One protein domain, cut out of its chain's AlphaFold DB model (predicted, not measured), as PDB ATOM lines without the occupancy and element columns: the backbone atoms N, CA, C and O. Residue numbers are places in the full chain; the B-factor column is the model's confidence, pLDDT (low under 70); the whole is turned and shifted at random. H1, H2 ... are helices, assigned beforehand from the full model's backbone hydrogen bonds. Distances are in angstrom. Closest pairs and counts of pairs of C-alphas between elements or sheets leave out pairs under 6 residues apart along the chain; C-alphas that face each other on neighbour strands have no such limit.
ATOM      1  N   TYR A   9      18.981  28.318   2.125       77.56
ATOM      2  CA  TYR A   9      19.310  29.502   1.324       77.56
ATOM      3  C   TYR A   9      18.708  30.796   1.899       77.56
ATOM      4  O   TYR A   9      19.342  31.845   1.804       77.56
ATOM      5  N   GLU A  10      17.524  30.731   2.516       81.56
ATOM      6  CA  GLU A  10      16.874  31.872   3.181       81.56
ATOM      7  C   GLU A  10      17.675  32.272   4.417       81.56
ATOM      8  O   GLU A  10      17.872  33.452   4.700       81.56
ATOM      9  N   LEU A  11      18.219  31.276   5.121       84.19
ATOM     10  CA  LEU A  11      19.123  31.492   6.240       84.19
ATOM     11  C   LEU A  11      20.438  32.164   5.802       84.19
ATOM     12  O   LEU A  11      20.899  33.089   6.475       84.19
ATOM     13  N   LEU A  12      21.022  31.759   4.666       85.38
ATOM     14  CA  LEU A  12      22.205  32.421   4.096       85.38
ATOM     15  C   LEU A  12      21.923  33.872   3.689       85.38
ATOM     16  O   LEU A  12      22.765  34.746   3.911       85.38
ATOM     17  N   GLU A  13      20.744  34.142   3.131       86.88
ATOM     18  CA  GLU A  13      20.308  35.495   2.785       86.88
ATOM     19  C   GLU A  13      20.134  36.368   4.037       86.88
ATOM     20  O   GLU A  13      20.658  37.484   4.093       86.88
ATOM     21  N   CYS A  14      19.504  35.833   5.090       87.88
ATOM     22  CA  CYS A  14      19.430  36.493   6.396       87.88
ATOM     23  C   CYS A  14      20.834  36.817   6.930       87.88
ATOM     24  O   CYS A  14      21.099  37.941   7.357       87.88
ATOM     25  N   ALA A  15      21.760  35.858   6.857       88.69
ATOM     26  CA  ALA A  15      23.135  36.043   7.306       88.69
ATOM     27  C   ALA A  15      23.878  37.126   6.506       88.69
ATOM     28  O   ALA A  15      24.558  37.975   7.084       88.69
ATOM     29  N   GLN A  16      23.705  37.161   5.185       89.00
ATOM     30  CA  GLN A  16      24.279  38.207   4.338       89.00
ATOM     31  C   GLN A  16      23.719  39.597   4.685       89.00
ATOM     32  O   GLN A  16      24.472  40.576   4.726       89.00
ATOM     33  N   ASN A  17      22.423  39.703   4.977       88.75
ATOM     34  CA  ASN A  17      21.798  40.964   5.387       88.75
ATOM     35  C   ASN A  17      22.351  41.474   6.725       88.75
ATOM     36  O   ASN A  17      22.690  42.657   6.837       88.75
ATOM     37  N   VAL A  18      22.555  40.580   7.697       89.00
ATOM     38  CA  VAL A  18      23.218  40.907   8.970       89.00
ATOM     39  C   VAL A  18      24.645  41.419   8.730       89.00
ATOM     40  O   VAL A  18      25.030  42.469   9.249       89.00
ATOM     41  N   LEU A  19      25.441  40.715   7.918       87.56
ATOM     42  CA  LEU A  19      26.864  41.027   7.705       87.56
ATOM     43  C   LEU A  19      27.101  42.275   6.843       87.56
ATOM     44  O   LEU A  19      28.111  42.964   7.014       87.56
ATOM     45  N   SER A  20      26.166  42.592   5.946       84.00
ATOM     46  CA  SER A  20      26.176  43.821   5.140       84.00
ATOM     47  C   SER A  20      25.625  45.044   5.882       84.00
ATOM     48  O   SER A  20      25.718  46.160   5.368       84.00
ATOM     49  N   GLY A  21      25.091  44.862   7.096       80.31
ATOM     50  CA  GLY A  21      24.508  45.934   7.903       80.31
ATOM     51  C   GLY A  21      23.123  46.385   7.430       80.31
ATOM     52  O   GLY A  21      22.709  47.490   7.768       80.31
ATOM     53  N   ARG A  22      22.420  45.558   6.640       75.81
ATOM     54  CA  ARG A  22      21.078  45.842   6.098       75.81
ATOM     55  C   ARG A  22      19.925  45.445   7.029       75.81
ATOM     56  O   ARG A  22      18.785  45.759   6.713       75.81
ATOM     57  N   GLY A  23      20.206  44.828   8.178       65.06
ATOM     58  CA  GLY A  23      19.274  44.794   9.310       65.06
ATOM     59  C   GLY A  23      18.938  43.417   9.880       65.06
ATOM     60  O   GLY A  23      19.562  42.403   9.567       65.06
ATOM     61  N   ASP A  24      17.922  43.446  10.742       67.62
ATOM     62  CA  ASP A  24      17.502  42.424  11.710       67.62
ATOM     63  C   ASP A  24      16.383  41.542  11.136       67.62
ATOM     64  O   ASP A  24      15.412  41.209  11.811       67.62
ATOM     65  N   LEU A  25      16.455  41.236   9.842       68.75
ATOM     66  CA  LEU A  25      15.383  40.531   9.144       68.75
ATOM     67  C   LEU A  25      15.561  39.011   9.229       68.75
ATOM     68  O   LEU A  25      16.676  38.486   9.252       68.75
ATOM     69  N   GLY A  26      14.430  38.306   9.252       78.62
ATOM     70  CA  GLY A  26      14.380  36.847   9.300       78.62
ATOM     71  C   GLY A  26      14.760  36.259  10.659       78.62
ATOM     72  O   GLY A  26      14.718  36.925  11.693       78.62
ATOM     73  N   ILE A  27      15.100  34.970  10.673       82.69
ATOM     74  CA  ILE A  27      15.296  34.212  11.916       82.69
ATOM     75  C   ILE A  27      16.471  34.726  12.760       82.69
ATOM     76  O   ILE A  27      16.363  34.770  13.982       82.69
ATOM     77  N   LEU A  28      17.542  35.216  12.123       86.00
ATOM     78  CA  LEU A  28      18.696  35.796  12.820       86.00
ATOM     79  C   LEU A  28      18.378  37.147  13.476       86.00
ATOM     80  O   LEU A  28      19.030  37.528  14.444       86.00
ATOM     81  N   GLY A  29      17.347  37.852  13.006       83.50
ATOM     82  CA  GLY A  29      16.849  39.073  13.640       83.50
ATOM     83  C   GLY A  29      16.371  38.886  15.079       83.50
ATOM     84  O   GLY A  29      16.393  39.832  15.861       83.50
ATOM     85  N   ARG A  30      15.987  37.657  15.447       85.44
ATOM     86  CA  ARG A  30      15.530  37.306  16.802       85.44
ATOM     87  C   ARG A  30      16.654  37.315  17.835       85.44
ATOM     88  O   ARG A  30      16.374  37.413  19.025       85.44
ATOM     89  N   ILE A  31      17.906  37.232  17.391       86.38
ATOM     90  CA  ILE A  31      19.074  37.325  18.265       86.38
ATOM     91  C   ILE A  31      19.200  38.778  18.721       86.38
ATOM     92  O   ILE A  31      19.404  39.660  17.886       86.38
ATOM     93  N   ALA A  32      19.047  39.030  20.022       84.56
ATOM     94  CA  ALA A  32      19.053  40.380  20.583       84.56
ATOM     95  C   ALA A  32      20.450  41.023  20.558       84.56
ATOM     96  O   ALA A  32      20.580  42.207  20.240       84.56
ATOM     97  N   ASP A  33      21.496  40.249  20.865       88.19
ATOM     98  CA  ASP A  33      22.865  40.751  20.848       88.19
ATOM     99  C   ASP A  33      23.393  40.887  19.412       88.19
ATOM    100  O   ASP A  33      23.341  39.969  18.589       88.19
ATOM    101  N   THR A  34      23.909  42.073  19.092       86.25
ATOM    102  CA  THR A  34      24.355  42.398  17.733       86.25
ATOM    103  C   THR A  34      25.658  41.685  17.357       86.25
ATOM    104  O   THR A  34      25.894  41.428  16.174       86.25
ATOM    105  N   GLU A  35      26.534  41.399  18.320       84.69
ATOM    106  CA  GLU A  35      27.792  40.696  18.063       84.69
ATOM    107  C   GLU A  35      27.551  39.193  17.902       84.69
ATOM    108  O   GLU A  35      28.044  38.619  16.928       84.69
ATOM    109  N   ASP A  36      26.711  38.583  18.738       86.06
ATOM    110  CA  ASP A  36      26.301  37.184  18.589       86.06
ATOM    111  C   ASP A  36      25.540  36.965  17.283       86.06
ATOM    112  O   ASP A  36      25.833  36.024  16.542       86.06
ATOM    113  N   ARG A  37      24.659  37.898  16.898       88.31
ATOM    114  CA  ARG A  37      23.978  37.841  15.600       88.31
ATOM    115  C   ARG A  37      24.959  37.814  14.429       88.31
ATOM    116  O   ARG A  37      24.813  37.006  13.510       88.31
ATOM    117  N   LYS A  38      25.976  38.683  14.445       87.19
ATOM    118  CA  LYS A  38      27.029  38.702  13.412       87.19
ATOM    119  C   LYS A  38      27.876  37.440  13.450       87.19
ATOM    120  O   LYS A  38      28.277  36.963  12.392       87.19
ATOM    121  N   ARG A  39      28.165  36.917  14.642       86.19
ATOM    122  CA  ARG A  39      28.937  35.691  14.831       86.19
ATOM    123  C   ARG A  39      28.214  34.495  14.215       86.19
ATOM    124  O   ARG A  39      28.814  33.808  13.397       86.19
ATOM    125  N   VAL A  40      26.925  34.315  14.515       86.25
ATOM    126  CA  VAL A  40      26.073  33.277  13.904       86.25
ATOM    127  C   VAL A  40      25.995  33.460  12.386       86.25
ATOM    128  O   VAL A  40      26.214  32.513  11.634       86.25
ATOM    129  N   ALA A  41      25.749  34.686  11.912       88.62
ATOM    130  CA  ALA A  41      25.697  34.979  10.480       88.62
ATOM    131  C   ALA A  41      27.014  34.636   9.763       88.62
ATOM    132  O   ALA A  41      27.011  34.070   8.672       88.62
ATOM    133  N   SER A  42      28.151  34.955  10.376       87.19
ATOM    134  CA  SER A  42      29.467  34.653   9.820       87.19
ATOM    135  C   SER A  42      29.776  33.159   9.829       87.19
ATOM    136  O   SER A  42      30.325  32.664   8.848       87.19
ATOM    137  N   ALA A  43      29.362  32.426  10.867       82.25
ATOM    138  CA  ALA A  43      29.521  30.975  10.934       82.25
ATOM    139  C   ALA A  43      28.782  30.241   9.799       82.25
ATOM    140  O   ALA A  43      29.240  29.217   9.301       82.25
ATOM    141  N   LEU A  44      27.668  30.787   9.309       82.62
ATOM    142  CA  LEU A  44      26.951  30.213   8.166       82.62
ATOM    143  C   LEU A  44      27.734  30.316   6.845       82.62
ATOM    144  O   LEU A  44      27.630  29.423   5.996       82.62
ATOM    145  N   TRP A  45      28.504  31.396   6.680       81.81
ATOM    146  CA  TRP A  45      29.234  31.713   5.452       81.81
ATOM    147  C   TRP A  45      30.686  31.231   5.460       81.81
ATOM    148  O   TRP A  45      31.136  30.662   4.468       81.81
ATOM    149  N   ILE A  46      31.426  31.477   6.540       76.50
ATOM    150  CA  ILE A  46      32.874  31.225   6.621       76.50
ATOM    151  C   ILE A  46      33.184  29.928   7.350       76.50
ATOM    152  O   ILE A  46      34.059  29.190   6.904       76.50
ATOM    153  N   GLU A  47      32.478  29.627   8.443       64.88
ATOM    154  CA  GLU A  47      32.732  28.391   9.182       64.88
ATOM    155  C   GLU A  47      32.184  27.201   8.382       64.88
ATOM    156  O   GLU A  47      30.988  26.906   8.339       64.88
ATOM    157  N   GLY A  48      33.088  26.518   7.685       54.16
ATOM    158  CA  GLY A  48      32.783  25.302   6.956       54.16
ATOM    159  C   GLY A  48      34.038  24.517   6.594       54.16
ATOM    160  O   GLY A  48      34.821  24.982   5.776       54.16
ATOM    161  N   ALA A  49      34.117  23.303   7.149       44.56
ATOM    162  CA  ALA A  49      35.008  22.194   6.792       44.56
ATOM    163  C   ALA A  49      36.490  22.278   7.217       44.56
ATOM    164  O   ALA A  49      37.345  21.737   6.527       44.56
ATOM    165  N   ASP A  50      36.816  22.849   8.380       41.09
ATOM    166  CA  ASP A  50      38.016  22.372   9.091       41.09
ATOM    167  C   ASP A  50      37.663  21.013   9.720       41.09
ATOM    168  O   ASP A  50      36.942  20.976  10.715       41.09
ATOM    169  N   GLU A  51      38.090  19.920   9.075       42.75
ATOM    170  CA  GLU A  51      38.104  18.500   9.510       42.75
ATOM    171  C   GLU A  51      36.816  17.867  10.079       42.75
ATOM    172  O   GLU A  51      36.775  16.665  10.337       42.75
ATOM    173  N   ALA A  52      35.738  18.621  10.264       47.19
ATOM    174  CA  ALA A  52      34.574  18.147  10.977       47.19
ATOM    175  C   ALA A  52      33.396  17.921  10.030       47.19
ATOM    176  O   ALA A  52      32.920  18.841   9.361       47.19
ATOM    177  N   ALA A  53      32.931  16.670  10.005       61.22
ATOM    178  CA  ALA A  53      31.771  16.206   9.253       61.22
ATOM    179  C   ALA A  53      30.596  17.198   9.328       61.22
ATOM    180  O   ALA A  53      30.386  17.843  10.355       61.22
ATOM    181  N   PHE A  54      29.786  17.276   8.263       67.75
ATOM    182  CA  PHE A  54      28.558  18.090   8.182       67.75
ATOM    183  C   PHE A  54      27.746  18.129   9.486       67.75
ATOM    184  O   PHE A  54      27.243  19.181   9.881       67.75
ATOM    185  N   ASP A  55      27.659  16.986  10.169       70.69
ATOM    186  CA  ASP A  55      26.913  16.815  11.412       70.69
ATOM    187  C   ASP A  55      27.520  17.617  12.579       70.69
ATOM    188  O   ASP A  55      26.780  18.185  13.376       70.69
ATOM    189  N   PHE A  56      28.848  17.744  12.657       67.50
ATOM    190  CA  PHE A  56      29.528  18.577  13.653       67.50
ATOM    191  C   PHE A  56      29.291  20.067  13.407       67.50
ATOM    192  O   PHE A  56      29.011  20.811  14.344       67.50
ATOM    193  N   TRP A  57      29.340  20.509  12.149       72.94
ATOM    194  CA  TRP A  57      28.986  21.887  11.808       72.94
ATOM    195  C   TRP A  57      27.510  22.182  12.123       72.94
ATOM    196  O   TRP A  57      27.211  23.197  12.752       72.94
ATOM    197  N   CYS A  58      26.590  21.274  11.769       75.06
ATOM    198  CA  CYS A  58      25.175  21.399  12.131       75.06
ATOM    199  C   CYS A  58      24.983  21.431  13.648       75.06
ATOM    200  O   CYS A  58      24.148  22.188  14.140       75.06
ATOM    201  N   HIS A  59      25.761  20.643  14.391       77.00
ATOM    202  CA  HIS A  59      25.747  20.640  15.846       77.00
ATOM    203  C   HIS A  59      26.215  21.983  16.423       77.00
ATOM    204  O   HIS A  59      25.505  22.558  17.244       77.00
ATOM    205  N   ILE A  60      27.342  22.535  15.952       75.12
ATOM    206  CA  ILE A  60      27.821  23.867  16.362       75.12
ATOM    207  C   ILE A  60      26.766  24.930  16.076       75.12
ATOM    208  O   ILE A  60      26.431  25.713  16.961       75.12
ATOM    209  N   LEU A  61      26.214  24.943  14.862       77.62
ATOM    210  CA  LEU A  61      25.192  25.910  14.481       77.62
ATOM    211  C   LEU A  61      23.937  25.769  15.353       77.62
ATOM    212  O   LEU A  61      23.397  26.774  15.801       77.62
ATOM    213  N   SER A  62      23.502  24.537  15.630       81.81
ATOM    214  CA  SER A  62      22.349  24.267  16.498       81.81
ATOM    215  C   SER A  62      22.589  24.777  17.917       81.81
ATOM    216  O   SER A  62      21.716  25.434  18.471       81.81
ATOM    217  N   ASN A  63      23.782  24.551  18.475       82.56
ATOM    218  CA  ASN A  63      24.154  25.075  19.789       82.56
ATOM    219  C   ASN A  63      24.166  26.607  19.787       82.56
ATOM    220  O   ASN A  63      23.557  27.220  20.653       82.56
ATOM    221  N   MET A  64      24.763  27.236  18.770       81.06
ATOM    222  CA  MET A  64      24.776  28.696  18.656       81.06
ATOM    223  C   MET A  64      23.367  29.292  18.533       81.06
ATOM    224  O   MET A  64      23.114  30.367  19.070       81.06
ATOM    225  N   LEU A  65      22.444  28.623  17.834       83.56
ATOM    226  CA  LEU A  65      21.045  29.048  17.746       83.56
ATOM    227  C   LEU A  65      20.322  28.883  19.094       83.56
ATOM    228  O   LEU A  65      19.667  29.828  19.535       83.56
ATOM    229  N   LEU A  66      20.502  27.742  19.770       86.62
ATOM    230  CA  LEU A  66      19.931  27.465  21.095       86.62
ATOM    231  C   LEU A  66      20.403  28.467  22.148       86.62
ATOM    232  O   LEU A  66      19.573  29.031  22.861       86.62
ATOM    233  N   ASP A  67      21.708  28.736  22.196       86.31
ATOM    234  CA  ASP A  67      22.324  29.709  23.107       86.31
ATOM    235  C   ASP A  67      21.733  31.117  22.923       86.31
ATOM    236  O   ASP A  67      21.723  31.925  23.849       86.31
ATOM    237  N   ASN A  68      21.194  31.398  21.732       84.81
ATOM    238  CA  ASN A  68      20.558  32.662  21.376       84.81
ATOM    239  C   ASN A  68      19.018  32.590  21.346       84.81
ATOM    240  O   ASN A  68      18.366  33.472  20.782       84.81
ATOM    241  N   GLY A  69      18.418  31.557  21.951       82.00
ATOM    242  CA  GLY A  69      16.967  31.430  22.117       82.00
ATOM    243  C   GLY A  69      16.197  31.093  20.836       82.00
ATOM    244  O   GLY A  69      14.985  31.307  20.772       82.00
ATOM    245  N   ILE A  70      16.879  30.586  19.807       83.31
ATOM    246  CA  ILE A  70      16.267  30.111  18.566       83.31
ATOM    247  C   ILE A  70      16.222  28.586  18.606       83.31
ATOM    248  O   ILE A  70      17.261  27.935  18.660       83.31
ATOM    249  N   ASP A  71      15.019  28.019  18.529       82.81
ATOM    250  CA  ASP A  71      14.842  26.574  18.385       82.81
ATOM    251  C   ASP A  71      15.430  26.106  17.032       82.81
ATOM    252  O   ASP A  71      14.962  26.557  15.977       82.81
ATOM    253  N   PRO A  72      16.445  25.216  17.018       79.56
ATOM    254  CA  PRO A  72      17.036  24.696  15.788       79.56
ATOM    255  C   PRO A  72      16.030  23.969  14.897       79.56
ATOM    256  O   PRO A  72      16.236  23.912  13.687       79.56
ATOM    257  N   SER A  73      14.927  23.452  15.454       79.88
ATOM    258  CA  SER A  73      13.862  22.813  14.672       79.88
ATOM    259  C   SER A  73      13.170  23.782  13.702       79.88
ATOM    260  O   SER A  73      12.610  23.348  12.697       79.88
ATOM    261  N   CYS A  74      13.277  25.098  13.929       76.56
ATOM    262  CA  CYS A  74      12.808  26.121  12.994       76.56
ATOM    263  C   CYS A  74      13.648  26.209  11.702       76.56
ATOM    264  O   CYS A  74      13.272  26.940  10.781       76.56
ATOM    265  N   VAL A  75      14.796  25.526  11.637       75.00
ATOM    266  CA  VAL A  75      15.781  25.621  10.556       75.00
ATOM    267  C   VAL A  75      15.984  24.247   9.911       75.00
ATOM    268  O   VAL A  75      16.548  23.337  10.515       75.00
ATOM    269  N   LYS A  76      15.584  24.089   8.640       71.19
ATOM    270  CA  LYS A  76      15.800  22.838   7.890       71.19
ATOM    271  C   LYS A  76      17.147  22.829   7.179       71.19
ATOM    272  O   LYS A  76      17.276  23.196   6.007       71.19
ATOM    273  N   ILE A  77      18.159  22.352   7.893       71.88
ATOM    274  CA  ILE A  77      19.481  22.062   7.340       71.88
ATOM    275  C   ILE A  77      19.666  20.550   7.311       71.88
ATOM    276  O   ILE A  77      19.913  19.909   8.328       71.88
ATOM    277  N   HIS A  78      19.530  19.977   6.120       72.25
ATOM    278  CA  HIS A  78      19.756  18.561   5.871       72.25
ATOM    279  C   HIS A  78      20.906  18.385   4.885       72.25
ATOM    280  O   HIS A  78      21.203  19.268   4.081       72.25
ATOM    281  N   ARG A  79      21.520  17.201   4.898       71.44
ATOM    282  CA  ARG A  79      22.535  16.795   3.917       71.44
ATOM    283  C   ARG A  79      22.047  16.961   2.465       71.44
ATOM    284  O   ARG A  79      22.828  17.310   1.585       71.44
ATOM    285  N   SER A  80      20.750  16.773   2.225       76.25
ATOM    286  CA  SER A  80      20.098  16.950   0.922       76.25
ATOM    287  C   SER A  80      19.678  18.389   0.601       76.25
ATOM    288  O   SER A  80      19.227  18.641  -0.516       76.25
ATOM    289  N   SER A  81      19.805  19.340   1.536       77.31
ATOM    290  CA  SER A  81      19.481  20.743   1.267       77.31
ATOM    291  C   SER A  81      20.370  21.273   0.140       77.31
ATOM    292  O   SER A  81      21.573  21.012   0.108       77.31
ATOM    293  N   ILE A  82      19.773  22.018  -0.790       78.25
ATOM    294  CA  ILE A  82      20.478  22.536  -1.964       78.25
ATOM    295  C   ILE A  82      21.214  23.831  -1.607       78.25
ATOM    296  O   ILE A  82      20.619  24.805  -1.140       78.25
ATOM    297  N   CYS A  83      22.524  23.828  -1.837       77.88
ATOM    298  CA  CYS A  83      23.392  24.996  -1.777       77.88
ATOM    299  C   CYS A  83      23.081  25.943  -2.953       77.88
ATOM    300  O   CYS A  83      22.720  25.464  -4.031       77.88
ATOM    301  N   PRO A  84      23.279  27.271  -2.830       80.94
ATOM    302  CA  PRO A  84      23.125  28.201  -3.956       80.94
ATOM    303  C   PRO A  84      23.920  27.845  -5.225       80.94
ATOM    304  O   PRO A  84      23.546  28.250  -6.323       80.94
ATOM    305  N   CYS A  85      24.987  27.049  -5.112       78.31
ATOM    306  CA  CYS A  85      25.734  26.537  -6.264       78.31
ATOM    307  C   CYS A  85      25.023  25.404  -7.032       78.31
ATOM    308  O   CYS A  85      25.525  24.934  -8.055       78.31
ATOM    309  N   GLY A  86      23.859  24.956  -6.553       79.62
ATOM    310  CA  GLY A  86      23.048  23.885  -7.129       79.62
ATOM    311  C   GLY A  86      23.423  22.474  -6.672       79.62
ATOM    312  O   GLY A  86      22.788  21.526  -7.123       79.62
ATOM    313  N   GLN A  87      24.427  22.322  -5.803       80.00
ATOM    314  CA  GLN A  87      24.829  21.026  -5.249       80.00
ATOM    315  C   GLN A  87      24.176  20.767  -3.881       80.00
ATOM    316  O   GLN A  87      23.913  21.721  -3.143       80.00
ATOM    317  N   PRO A  88      23.922  19.501  -3.501       77.88
ATOM    318  CA  PRO A  88      23.528  19.156  -2.138       77.88
ATOM    319  C   PRO A  88      24.619  19.534  -1.130       77.88
ATOM    320  O   PRO A  88      25.806  19.404  -1.423       77.88
ATOM    321  N   LEU A  89      24.241  19.925   0.089       73.50
ATOM    322  CA  LEU A  89      25.212  20.221   1.149       73.50
ATOM    323  C   LEU A  89      26.131  19.037   1.483       73.50
ATOM    324  O   LEU A  89      27.297  19.258   1.802       73.50
ATOM    325  N   ALA A  90      25.641  17.799   1.356       70.81
ATOM    326  CA  ALA A  90      26.435  16.579   1.521       70.81
ATOM    327  C   ALA A  90      27.644  16.525   0.585       70.81
ATOM    328  O   ALA A  90      28.717  16.102   1.000       70.81
ATOM    329  N   HIS A  91      27.494  17.021  -0.647       72.94
ATOM    330  CA  HIS A  91      28.576  17.033  -1.624       72.94
ATOM    331  C   HIS A  91      29.768  17.856  -1.122       72.94
ATOM    332  O   HIS A  91      30.905  17.465  -1.313       72.94
ATOM    333  N   HIS A  92      29.527  18.946  -0.392       68.00
ATOM    334  CA  HIS A  92      30.598  19.756   0.199       68.00
ATOM    335  C   HIS A  92      31.220  19.153   1.464       68.00
ATOM    336  O   HIS A  92      32.245  19.648   1.919       68.00
ATOM    337  N   ALA A  93      30.569  18.158   2.068       61.81
ATOM    338  CA  ALA A  93      31.021  17.509   3.293       61.81
ATOM    339  C   ALA A  93      31.752  16.187   3.041       61.81
ATOM    340  O   ALA A  93      32.532  15.759   3.881       61.81
ATOM    341  N   GLU A  94      31.455  15.531   1.921       58.47
ATOM    342  CA  GLU A  94      32.137  14.320   1.455       58.47
ATOM    343  C   GLU A  94      33.363  14.660   0.605       58.47
ATOM    344  O   GLU A  94      34.328  13.900   0.563       58.47
ATOM    345  N   ASP A  95      33.335  15.814  -0.058       54.47
ATOM    346  CA  ASP A  95      34.442  16.312  -0.853       54.47
ATOM    347  C   ASP A  95      35.360  17.146   0.056       54.47
ATOM    348  O   ASP A  95      35.243  18.374   0.153       54.47
ATOM    349  N   ASP A  96      36.316  16.465   0.703       54.31
ATOM    350  CA  ASP A  96      37.446  17.072   1.435       54.31
ATOM    351  C   ASP A  96      38.193  18.108   0.577       54.31
ATOM    352  O   ASP A  96      39.014  18.869   1.079       54.31
ATOM    353  N   TYR A  97      37.903  18.178  -0.723       55.62
ATOM    354  CA  TYR A  97      38.389  19.174  -1.655       55.62
ATOM    355  C   TYR A  97      38.337  20.606  -1.118       55.62
ATOM    356  O   TYR A  97      39.321  21.314  -1.290       55.62
ATOM    357  N   LEU A  98      37.265  21.067  -0.457       57.06
ATOM    358  CA  LEU A  98      37.229  22.443   0.081       57.06
ATOM    359  C   LEU A  98      38.250  22.648   1.214       57.06
ATOM    360  O   LEU A  98      38.969  23.649   1.210       57.06
ATOM    361  N   ALA A  99      38.376  21.669   2.111       56.84
ATOM    362  CA  ALA A  99      39.341  21.669   3.210       56.84
ATOM    363  C   ALA A  99      40.790  21.544   2.697       56.84
ATOM    364  O   ALA A  99      41.648  22.376   2.992       56.84
ATOM    365  N   LEU A 100      41.050  20.558   1.834       54.66
ATOM    366  CA  LEU A 100      42.341  20.289   1.188       54.66
ATOM    367  C   LEU A 100      42.790  21.437   0.278       54.66
ATOM    368  O   LEU A 100      43.985  21.711   0.153       54.66
ATOM    369  N   SER A 101      41.841  22.122  -0.363       58.56
ATOM    370  CA  SER A 101      42.116  23.302  -1.181       58.56
ATOM    371  C   SER A 101      42.142  24.597  -0.377       58.56
ATOM    372  O   SER A 101      42.409  25.632  -0.978       58.56
ATOM    373  N   GLY A 102      41.913  24.575   0.942       61.81
ATOM    374  CA  GLY A 102      41.919  25.764   1.800       61.81
ATOM    375  C   GLY A 102      40.931  26.840   1.344       61.81
ATOM    376  O   GLY A 102      41.261  28.024   1.376       61.81
ATOM    377  N   VAL A 103      39.767  26.435   0.831       66.75
ATOM    378  CA  VAL A 103      38.741  27.329   0.283       66.75
ATOM    379  C   VAL A 103      37.565  27.410   1.241       66.75
ATOM    380  O   VAL A 103      36.915  26.403   1.510       66.75
ATOM    381  N   SER A 104      37.230  28.620   1.696       70.88
ATOM    382  CA  SER A 104      36.038  28.805   2.519       70.88
ATOM    383  C   SER A 104      34.754  28.603   1.718       70.88
ATOM    384  O   SER A 104      34.673  28.834   0.504       70.88
ATOM    385  N   ARG A 105      33.689  28.204   2.413       78.31
ATOM    386  CA  ARG A 105      32.363  28.067   1.805       78.31
ATOM    387  C   ARG A 105      31.891  29.386   1.187       78.31
ATOM    388  O   ARG A 105      31.310  29.369   0.103       78.31
ATOM    389  N   ALA A 106      32.195  30.519   1.823       81.12
ATOM    390  CA  ALA A 106      31.890  31.848   1.308       81.12
ATOM    391  C   ALA A 106      32.531  32.087  -0.058       81.12
ATOM    392  O   ALA A 106      31.853  32.555  -0.970       81.12
ATOM    393  N   TRP A 107      33.800  31.710  -0.228       80.81
ATOM    394  CA  TRP A 107      34.474  31.780  -1.521       80.81
ATOM    395  C   TRP A 107      33.771  30.934  -2.584       80.81
ATOM    396  O   TRP A 107      33.510  31.411  -3.695       80.81
ATOM    397  N   HIS A 108      33.461  29.677  -2.249       80.06
ATOM    398  CA  HIS A 108      32.786  28.771  -3.171       80.06
ATOM    399  C   HIS A 108      31.441  29.359  -3.604       80.06
ATOM    400  O   HIS A 108      31.268  29.659  -4.780       80.06
ATOM    401  N   ILE A 109      30.545  29.626  -2.650       81.75
ATOM    402  CA  ILE A 109      29.207  30.165  -2.918       81.75
ATOM    403  C   ILE A 109      29.293  31.484  -3.688       81.75
ATOM    404  O   ILE A 109      28.588  31.654  -4.676       81.75
ATOM    405  N   TYR A 110      30.182  32.403  -3.301       86.19
ATOM    406  CA  TYR A 110      30.332  33.685  -3.990       86.19
ATOM    407  C   TYR A 110      30.646  33.517  -5.483       86.19
ATOM    408  O   TYR A 110      30.117  34.266  -6.308       86.19
ATOM    409  N   SER A 111      31.490  32.540  -5.827       81.06
ATOM    410  CA  SER A 111      31.939  32.295  -7.202       81.06
ATOM    411  C   SER A 111      31.018  31.386  -8.021       81.06
ATOM    412  O   SER A 111      31.101  31.420  -9.248       81.06
ATOM    413  N   THR A 112      30.147  30.601  -7.378       83.06
ATOM    414  CA  THR A 112      29.326  29.575  -8.045       83.06
ATOM    415  C   THR A 112      27.815  29.721  -7.840       83.06
ATOM    416  O   THR A 112      27.081  28.864  -8.331       83.06
ATOM    417  N   ASP A 113      27.328  30.769  -7.159       86.38
ATOM    418  CA  ASP A 113      25.888  30.997  -6.938       86.38
ATOM    419  C   ASP A 113      25.125  31.045  -8.272       86.38
ATOM    420  O   ASP A 113      25.271  31.982  -9.060       86.38
ATOM    421  N   ARG A 114      24.306  30.018  -8.519       83.69
ATOM    422  CA  ARG A 114      23.553  29.832  -9.767       83.69
ATOM    423  C   ARG A 114      22.273  30.660  -9.829       83.69
ATOM    424  O   ARG A 114      21.600  30.648 -10.853       83.69
ATOM    425  N   ARG A 115      21.907  31.340  -8.740       84.06
ATOM    426  CA  ARG A 115      20.710  32.192  -8.684       84.06
ATOM    427  C   ARG A 115      20.959  33.581  -9.265       84.06
ATOM    428  O   ARG A 115      20.008  34.315  -9.511       84.06
ATOM    429  N   LEU A 116      22.225  33.961  -9.425       85.81
ATOM    430  CA  LEU A 116      22.610  35.254  -9.973       85.81
ATOM    431  C   LEU A 116      22.504  35.260 -11.499       85.81
ATOM    432  O   LEU A 116      22.579  34.221 -12.152       85.81
ATOM    433  N   ASP A 117      22.368  36.461 -12.063       88.44
ATOM    434  CA  ASP A 117      22.458  36.663 -13.507       88.44
ATOM    435  C   ASP A 117      23.798  36.125 -14.040       88.44
ATOM    436  O   ASP A 117      24.857  36.339 -13.437       88.44
ATOM    437  N   ALA A 118      23.763  35.449 -15.191       87.50
ATOM    438  CA  ALA A 118      24.939  34.819 -15.787       87.50
ATOM    439  C   ALA A 118      26.098  35.810 -16.020       87.50
ATOM    440  O   ALA A 118      27.270  35.429 -15.926       87.50
ATOM    441  N   ASN A 119      25.796  37.089 -16.272       90.50
ATOM    442  CA  ASN A 119      26.807  38.132 -16.409       90.50
ATOM    443  C   ASN A 119      27.509  38.415 -15.079       90.50
ATOM    444  O   ASN A 119      28.736  38.507 -15.056       90.50
ATOM    445  N   ILE A 120      26.760  38.485 -13.972       90.69
ATOM    446  CA  ILE A 120      27.321  38.683 -12.626       90.69
ATOM    447  C   ILE A 120      28.245  37.515 -12.279       90.69
ATOM    448  O   ILE A 120      29.386  37.735 -11.867       90.69
ATOM    449  N   CYS A 121      27.804  36.274 -12.519       87.69
ATOM    450  CA  CYS A 121      28.647  35.091 -12.330       87.69
ATOM    451  C   CYS A 121      29.953  35.205 -13.133       87.69
ATOM    452  O   CYS A 121      31.037  34.988 -12.592       87.69
ATOM    453  N   SER A 122      29.871  35.615 -14.403       89.00
ATOM    454  CA  SER A 122      31.044  35.802 -15.262       89.00
ATOM    455  C   SER A 122      32.005  36.868 -14.718       89.00
ATOM    456  O   SER A 122      33.213  36.629 -14.648       89.00
ATOM    457  N   TYR A 123      31.496  38.015 -14.256       92.25
ATOM    458  CA  TYR A 123      32.321  39.081 -13.677       92.25
ATOM    459  C   TYR A 123      33.042  38.622 -12.410       92.25
ATOM    460  O   TYR A 123      34.242  38.865 -12.261       92.25
ATOM    461  N   ARG A 124      32.345  37.898 -11.529       92.31
ATOM    462  CA  ARG A 124      32.942  37.326 -10.316       92.31
ATOM    463  C   ARG A 124      34.040  36.324 -10.638       92.31
ATOM    464  O   ARG A 124      35.135  36.443 -10.091       92.31
ATOM    465  N   VAL A 125      33.789  35.391 -11.558       87.88
ATOM    466  CA  VAL A 125      34.780  34.394 -11.999       87.88
ATOM    467  C   VAL A 125      36.014  35.073 -12.596       87.88
ATOM    468  O   VAL A 125      37.143  34.719 -12.251       87.88
ATOM    469  N   GLN A 126      35.829  36.095 -13.436       89.75
ATOM    470  CA  GLN A 126      36.938  36.864 -14.005       89.75
ATOM    471  C   GLN A 126      37.741  37.607 -12.930       89.75
ATOM    472  O   GLN A 126      38.972  37.552 -12.938       89.75
ATOM    473  N   ALA A 127      37.070  38.276 -11.991       90.75
ATOM    474  CA  ALA A 127      37.722  39.006 -10.908       90.75
ATOM    475  C   ALA A 127      38.528  38.063  -9.997       90.75
ATOM    476  O   ALA A 127      39.684  38.347  -9.674       90.75
ATOM    477  N   VAL A 128      37.956  36.904  -9.663       86.69
ATOM    478  CA  VAL A 128      38.619  35.825  -8.921       86.69
ATOM    479  C   VAL A 128      39.845  35.307  -9.672       86.69
ATOM    480  O   VAL A 128      40.912  35.168  -9.077       86.69
ATOM    481  N   ALA A 129      39.740  35.062 -10.978       84.00
ATOM    482  CA  ALA A 129      40.868  34.593 -11.777       84.00
ATOM    483  C   ALA A 129      42.002  35.633 -11.853       84.00
ATOM    484  O   ALA A 129      43.185  35.281 -11.884       84.00
ATOM    485  N   GLN A 130      41.662  36.923 -11.877       86.62
ATOM    486  CA  GLN A 130      42.641  38.008 -11.940       86.62
ATOM    487  C   GLN A 130      43.305  38.294 -10.588       86.62
ATOM    488  O   GLN A 130      44.495  38.600 -10.565       86.62
ATOM    489  N   HIS A 131      42.572  38.200  -9.478       86.81
ATOM    490  CA  HIS A 131      43.040  38.617  -8.154       86.81
ATOM    491  C   HIS A 131      42.674  37.607  -7.051       86.81
ATOM    492  O   HIS A 131      42.058  37.999  -6.059       86.81
ATOM    493  N   PRO A 132      43.064  36.324  -7.170       82.69
ATOM    494  CA  PRO A 132      42.519  35.259  -6.332       82.69
ATOM    495  C   PRO A 132      42.757  35.500  -4.835       82.69
ATOM    496  O   PRO A 132      41.812  35.567  -4.059       82.69
ATOM    497  N   LEU A 133      44.002  35.764  -4.443       80.38
ATOM    498  CA  LEU A 133      44.367  35.986  -3.042       80.38
ATOM    499  C   LEU A 133      43.790  37.283  -2.456       80.38
ATOM    500  O   LEU A 133      43.426  37.341  -1.284       80.38
ATOM    501  N   LEU A 134      43.707  38.348  -3.259       87.25
ATOM    502  CA  LEU A 134      43.129  39.607  -2.792       87.25
ATOM    503  C   LEU A 134      41.620  39.476  -2.598       87.25
ATOM    504  O   LEU A 134      41.095  40.005  -1.622       87.25
ATOM    505  N   LEU A 135      40.934  38.784  -3.511       89.56
ATOM    506  CA  LEU A 135      39.506  38.538  -3.364       89.56
ATOM    507  C   LEU A 135      39.209  37.612  -2.198       89.56
ATOM    508  O   LEU A 135      38.159  37.760  -1.592       89.56
ATOM    509  N   ASP A 136      40.132  36.725  -1.841       84.94
ATOM    510  CA  ASP A 136      39.935  35.816  -0.720       84.94
ATOM    511  C   ASP A 136      39.877  36.604   0.581       84.94
ATOM    512  O   ASP A 136      38.876  36.585   1.286       84.94
ATOM    513  N   CYS A 137      40.863  37.483   0.780       86.25
ATOM    514  CA  CYS A 137      40.848  38.465   1.858       86.25
ATOM    515  C   CYS A 137      39.581  39.335   1.865       86.25
ATOM    516  O   CYS A 137      39.099  39.695   2.940       86.25
ATOM    517  N   VAL A 138      39.073  39.737   0.694       91.75
ATOM    518  CA  VAL A 138      37.851  40.552   0.587       91.75
ATOM    519  C   VAL A 138      36.629  39.739   1.008       91.75
ATOM    520  O   VAL A 138      35.847  40.238   1.808       91.75
ATOM    521  N   ILE A 139      36.468  38.513   0.513       89.94
ATOM    522  CA  ILE A 139      35.334  37.628   0.808       89.94
ATOM    523  C   ILE A 139      35.352  37.238   2.288       89.94
ATOM    524  O   ILE A 139      34.374  37.488   2.987       89.94
ATOM    525  N   GLU A 140      36.490  36.771   2.803       85.50
ATOM    526  CA  GLU A 140      36.694  36.491   4.230       85.50
ATOM    527  C   GLU A 140      36.365  37.706   5.101       85.50
ATOM    528  O   GLU A 140      35.744  37.602   6.155       85.50
ATOM    529  N   THR A 141      36.729  38.910   4.651       87.44
ATOM    530  CA  THR A 141      36.387  40.124   5.392       87.44
ATOM    531  C   THR A 141      34.902  40.466   5.280       87.44
ATOM    532  O   THR A 141      34.313  40.865   6.274       87.44
ATOM    533  N   ALA A 142      34.283  40.357   4.102       90.69
ATOM    534  CA  ALA A 142      32.878  40.713   3.885       90.69
ATOM    535  C   ALA A 142      31.935  39.805   4.684       90.69
ATOM    536  O   ALA A 142      31.000  40.292   5.325       90.69
ATOM    537  N   TYR A 143      32.229  38.505   4.683       89.38
ATOM    538  CA  TYR A 143      31.424  37.480   5.338       89.38
ATOM    539  C   TYR A 143      31.902  37.148   6.769       89.38
ATOM    540  O   TYR A 143      31.304  36.324   7.464       89.38
ATOM    541  N   GLY A 144      32.972  37.804   7.233       85.81
ATOM    542  CA  GLY A 144      33.612  37.584   8.530       85.81
ATOM    543  C   GLY A 144      33.122  38.502   9.634       85.81
ATOM    544  O   GLY A 144      33.122  39.728   9.508       85.81
ATOM    545  N   TRP A 145      32.777  37.936  10.790       81.00
ATOM    546  CA  TRP A 145      32.420  38.735  11.967       81.00
ATOM    547  C   TRP A 145      33.645  39.397  12.620       81.00
ATOM    548  O   TRP A 145      33.517  40.440  13.269       81.00
ATOM    549  N   ARG A 146      34.845  38.852  12.400       74.00
ATOM    550  CA  ARG A 146      36.094  39.383  12.955       74.00
ATOM    551  C   ARG A 146      36.537  40.660  12.235       74.00
ATOM    552  O   ARG A 146      36.542  40.758  11.012       74.00
ATOM    553  N   GLY A 147      36.989  41.640  13.015       69.31
ATOM    554  CA  GLY A 147      37.580  42.882  12.517       69.31
ATOM    555  C   GLY A 147      36.619  44.080  12.504       69.31
ATOM    556  O   GLY A 147      35.448  43.968  12.859       69.31
ATOM    557  N   PRO A 148      37.122  45.279  12.156       73.62
ATOM    558  CA  PRO A 148      36.346  46.510  12.265       73.62
ATOM    559  C   PRO A 148      35.234  46.583  11.211       73.62
ATOM    560  O   PRO A 148      35.466  46.313  10.031       73.62
ATOM    561  N   ALA A 149      34.047  47.053  11.613       76.50
ATOM    562  CA  ALA A 149      32.878  47.179  10.734       76.50
ATOM    563  C   ALA A 149      33.154  48.019   9.472       76.50
ATOM    564  O   ALA A 149      32.701  47.676   8.384       76.50
ATOM    565  N   SER A 150      33.973  49.069   9.576       79.75
ATOM    566  CA  SER A 150      34.379  49.886   8.423       79.75
ATOM    567  C   SER A 150      35.144  49.094   7.356       79.75
ATOM    568  O   SER A 150      35.034  49.400   6.169       79.75
ATOM    569  N   ARG A 151      35.893  48.057   7.753       83.06
ATOM    570  CA  ARG A 151      36.600  47.170   6.824       83.06
ATOM    571  C   ARG A 151      35.631  46.216   6.130       83.06
ATOM    572  O   ARG A 151      35.764  46.041   4.926       83.06
ATOM    573  N   ARG A 152      34.624  45.691   6.837       85.88
ATOM    574  CA  ARG A 152      33.528  44.931   6.208       85.88
ATOM    575  C   ARG A 152      32.798  45.752   5.158       85.88
ATOM    576  O   ARG A 152      32.640  45.302   4.034       85.88
ATOM    577  N   VAL A 153      32.411  46.981   5.497       86.06
ATOM    578  CA  VAL A 153      31.748  47.893   4.549       86.06
ATOM    579  C   VAL A 153      32.625  48.126   3.316       86.06
ATOM    580  O   VAL A 153      32.133  48.111   2.192       86.06
ATOM    581  N   ALA A 154      33.933  48.310   3.505       89.00
ATOM    582  CA  ALA A 154      34.865  48.439   2.390       89.00
ATOM    583  C   ALA A 154      34.977  47.149   1.554       89.00
ATOM    584  O   ALA A 154      35.048  47.250   0.334       89.00
ATOM    585  N   ALA A 155      34.944  45.966   2.175       92.25
ATOM    586  CA  ALA A 155      34.928  44.687   1.466       92.25
ATOM    587  C   ALA A 155      33.656  44.524   0.620       92.25
ATOM    588  O   ALA A 155      33.744  44.250  -0.572       92.25
ATOM    589  N   TRP A 156      32.483  44.810   1.194       92.44
ATOM    590  CA  TRP A 156      31.207  44.798   0.473       92.44
ATOM    591  C   TRP A 156      31.191  45.746  -0.727       92.44
ATOM    592  O   TRP A 156      30.636  45.406  -1.766       92.44
ATOM    593  N   ARG A 157      31.850  46.907  -0.630       93.06
ATOM    594  CA  ARG A 157      32.020  47.821  -1.773       93.06
ATOM    595  C   ARG A 157      32.872  47.225  -2.891       93.06
ATOM    596  O   ARG A 157      32.601  47.510  -4.049       93.06
ATOM    597  N   VAL A 158      33.879  46.409  -2.572       95.69
ATOM    598  CA  VAL A 158      34.658  45.691  -3.596       95.69
ATOM    599  C   VAL A 158      33.785  44.651  -4.292       95.69
ATOM    600  O   VAL A 158      33.783  44.604  -5.518       95.69
ATOM    601  N   LEU A 159      33.018  43.859  -3.537       94.56
ATOM    602  CA  LEU A 159      32.106  42.865  -4.117       94.56
ATOM    603  C   LEU A 159      31.039  43.534  -4.998       94.56
ATOM    604  O   LEU A 159      30.815  43.115  -6.127       94.56
ATOM    605  N   HIS A 160      30.469  44.652  -4.538       93.62
ATOM    606  CA  HIS A 160      29.539  45.463  -5.325       93.62
ATOM    607  C   HIS A 160      30.171  45.984  -6.622       93.62
ATOM    608  O   HIS A 160      29.544  45.910  -7.676       93.62
ATOM    609  N   ALA A 161      31.406  46.487  -6.562       94.62
ATOM    610  CA  ALA A 161      32.125  46.959  -7.742       94.62
ATOM    611  C   ALA A 161      32.309  45.840  -8.783       94.62
ATOM    612  O   ALA A 161      32.192  46.093  -9.978       94.62
ATOM    613  N   ILE A 162      32.544  44.598  -8.343       94.88
ATOM    614  CA  ILE A 162      32.620  43.431  -9.234       94.88
ATOM    615  C   ILE A 162      31.259  43.164  -9.884       94.88
ATOM    616  O   ILE A 162      31.185  43.058 -11.108       94.88
ATOM    617  N   ASP A 163      30.196  43.109  -9.081       93.38
ATOM    618  CA  ASP A 163      28.839  42.807  -9.556       93.38
ATOM    619  C   ASP A 163      28.326  43.836 -10.579       93.38
ATOM    620  O   ASP A 163      27.566  43.483 -11.477       93.38
ATOM    621  N   HIS A 164      28.792  45.086 -10.491       93.12
ATOM    622  CA  HIS A 164      28.389  46.196 -11.366       93.12
ATOM    623  C   HIS A 164      29.435  46.556 -12.435       93.12
ATOM    624  O   HIS A 164      29.288  47.567 -13.121       93.12
ATOM    625  N   ARG A 165      30.491  45.743 -12.601       90.81
ATOM    626  CA  ARG A 165      31.574  45.962 -13.581       90.81
ATOM    627  C   ARG A 165      32.288  47.320 -13.431       90.81
ATOM    628  O   ARG A 165      32.771  47.905 -14.401       90.81
ATOM    629  N   GLU A 166      32.387  47.814 -12.204       92.12
ATOM    630  CA  GLU A 166      33.159  49.008 -11.866       92.12
ATOM    631  C   GLU A 166      34.679  48.714 -11.852       92.12
ATOM    632  O   GLU A 166      35.104  47.554 -11.786       92.12
ATOM    633  N   PRO A 167      35.547  49.747 -11.881       90.62
ATOM    634  CA  PRO A 167      36.999  49.571 -11.823       90.62
ATOM    635  C   PRO A 167      37.496  48.840 -10.557       90.62
ATOM    636  O   PRO A 167      37.678  49.425  -9.485       90.62
ATOM    637  N   LEU A 168      37.811  47.547 -10.699       91.69
ATOM    638  CA  LEU A 168      38.219  46.679  -9.586       91.69
ATOM    639  C   LEU A 168      39.519  47.128  -8.895       91.69
ATOM    640  O   LEU A 168      39.619  47.068  -7.670       91.69
ATOM    641  N   ILE A 169      40.516  47.605  -9.651       91.50
ATOM    642  CA  ILE A 169      41.808  48.026  -9.078       91.50
ATOM    643  C   ILE A 169      41.606  49.153  -8.060       91.50
ATOM    644  O   ILE A 169      42.191  49.114  -6.982       91.50
ATOM    645  N   GLU A 170      40.752  50.129  -8.361       90.12
ATOM    646  CA  GLU A 170      40.488  51.261  -7.468       90.12
ATOM    647  C   GLU A 170      39.739  50.834  -6.205       90.12
ATOM    648  O   GLU A 170      40.010  51.346  -5.113       90.12
ATOM    649  N   ALA A 171      38.803  49.893  -6.335       92.25
ATOM    650  CA  ALA A 171      38.100  49.317  -5.197       92.25
ATOM    651  C   ALA A 171      39.077  48.563  -4.274       92.25
ATOM    652  O   ALA A 171      39.099  48.802  -3.064       92.25
ATOM    653  N   LEU A 172      39.961  47.737  -4.845       92.19
ATOM    654  CA  LEU A 172      41.004  47.020  -4.105       92.19
ATOM    655  C   LEU A 172      42.017  47.977  -3.461       92.19
ATOM    656  O   LEU A 172      42.376  47.793  -2.298       92.19
ATOM    657  N   CYS A 173      42.439  49.036  -4.160       88.12
ATOM    658  CA  CYS A 173      43.310  50.078  -3.610       88.12
ATOM    659  C   CYS A 173      42.700  50.738  -2.373       88.12
ATOM    660  O   CYS A 173      43.390  50.913  -1.367       88.12
ATOM    661  N   ARG A 174      41.405  51.074  -2.418       86.31
ATOM    662  CA  ARG A 174      40.681  51.656  -1.278       86.31
ATOM    663  C   ARG A 174      40.569  50.672  -0.115       86.31
ATOM    664  O   ARG A 174      40.793  51.064   1.030       86.31
ATOM    665  N   PHE A 175      40.267  49.406  -0.404       88.69
ATOM    666  CA  PHE A 175      40.139  48.361   0.608       88.69
ATOM    667  C   PHE A 175      41.470  48.074   1.317       88.69
ATOM    668  O   PHE A 175      41.556  48.217   2.535       88.69
ATOM    669  N   PHE A 176      42.532  47.764   0.568       84.06
ATOM    670  CA  PHE A 176      43.855  47.455   1.124       84.06
ATOM    671  C   PHE A 176      44.661  48.699   1.518       84.06
ATOM    672  O   PHE A 176      45.668  48.584   2.217       84.06
ATOM    673  N   ARG A 177      44.233  49.901   1.115       81.25
ATOM    674  CA  ARG A 177      44.943  51.174   1.335       81.25
ATOM    675  C   ARG A 177      46.377  51.124   0.805       81.25
ATOM    676  O   ARG A 177      47.329  51.396   1.542       81.25
ATOM    677  N   VAL A 178      46.508  50.723  -0.455       81.31
ATOM    678  CA  VAL A 178      47.773  50.634  -1.198       81.31
ATOM    679  C   VAL A 178      47.597  51.226  -2.595       81.31
ATOM    680  O   VAL A 178      46.478  51.327  -3.097       81.31
ATOM    681  N   GLY A 179      48.701  51.617  -3.232       79.88
ATOM    682  CA  GLY A 179      48.675  52.153  -4.593       79.88
ATOM    683  C   GLY A 179      48.337  51.097  -5.661       79.88
ATOM    684  O   GLY A 179      48.452  49.896  -5.411       79.88
ATOM    685  N   PRO A 180      47.969  51.517  -6.883       86.38
ATOM    686  CA  PRO A 180      47.601  50.605  -7.971       86.38
ATOM    687  C   PRO A 180      48.754  49.694  -8.411       86.38
ATOM    688  O   PRO A 180      48.515  48.550  -8.797       86.38
TER     689      PRO A 180
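AT A GLANCE: This is residues 9 to 180 of the 426 residues of an uncharacterized protein of Thermomonas sp. SY21 (UniProt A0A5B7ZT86). Two groups of mostly crossed helices stand side by side along the longest axis: H1 to H4 make one, H7 to H11 the other, and the last residues of H1 meet H9 and H10 where the groups join. Short H5 and H6 touch no helix and follow a stretch without a named element, residues 68 to 88. The printed part has 172 residues with eleven named helices, H1 to H11 in order, and no named strand; its class is all helix. It is compact, with a radius of gyration of the C-alphas of 16.0 A and spans of 48 by 34 by 28 A.

HOW THE PARTS SIT: Start with H1, residues 9 to 20, a hub touching four helices. H2, residues 27 to 30, touches it, the closest C-alphas being those of Cys 14 and Leu 28, 6.5 A apart. H3, residues 34 to 45, touches H1 at a steep tilt of 50 degrees, opposite ways; its closest C-alphas are those of Ala 15 and Ala 41, 4.2 A. H4, residues 54 to 67, makes a helical hairpin with H3 at a shallow tilt of 13 degrees; the closest C-alphas, of Val 40 and Met 64, are 6.7 A apart. Next, H5, residues 89 to 94, is close but not clearly touching H4, with C-alphas 54 and 93 the closest at 5.5 A. Pass H6, residues 97 to 100, to H7, residues 105 to 112, which touches H8, residues 118 to 130, its closest C-alphas being those of Ser 111 and Val 125, 6.0 A. H9, residues 132 to 143, touches H7 and, with residues 142 to 143 alone, H1; the closest C-alphas of H1 and H9, Leu 19 and Tyr 143, are 6.2 A apart. H10, residues 149 to 163, is the other hub; it touches H9 at a steep tilt of 57 degrees, with C-alphas 142 and 152 the closest at 4.9 A. H11, residues 168 to 176, makes a helical hairpin with H10 at 9 degrees, C-alphas 158 and 171 being closest at 5.2 A. Every O i to N i+4 pair is within hydrogen-bond range in H1, H4, H5 and H7 to H11, and 7 of 8 in H3; H2 and H6 are too short for one.

IN THESE COORDINATES: Find C-alpha 9 at (19.310, 29.502, 1.324), where H1 begins. H4 measures 19.9 A, H8 18.4 A and H10 21.1 A from first to last C-alpha; H11 ends at C-alpha 176, (43.855, 47.455, 1.124).

THE WHOLE: The farthest C-alphas, Ser 73 and Gly 179, are 49.4 A apart. The printed part has no cut, and the link from H4 to H5 is long. Mean pLDDT of the printed part is 80.5; look for values under 70 at residues 23 to 25, 47 to 54, 56, 92 to 103 and 147.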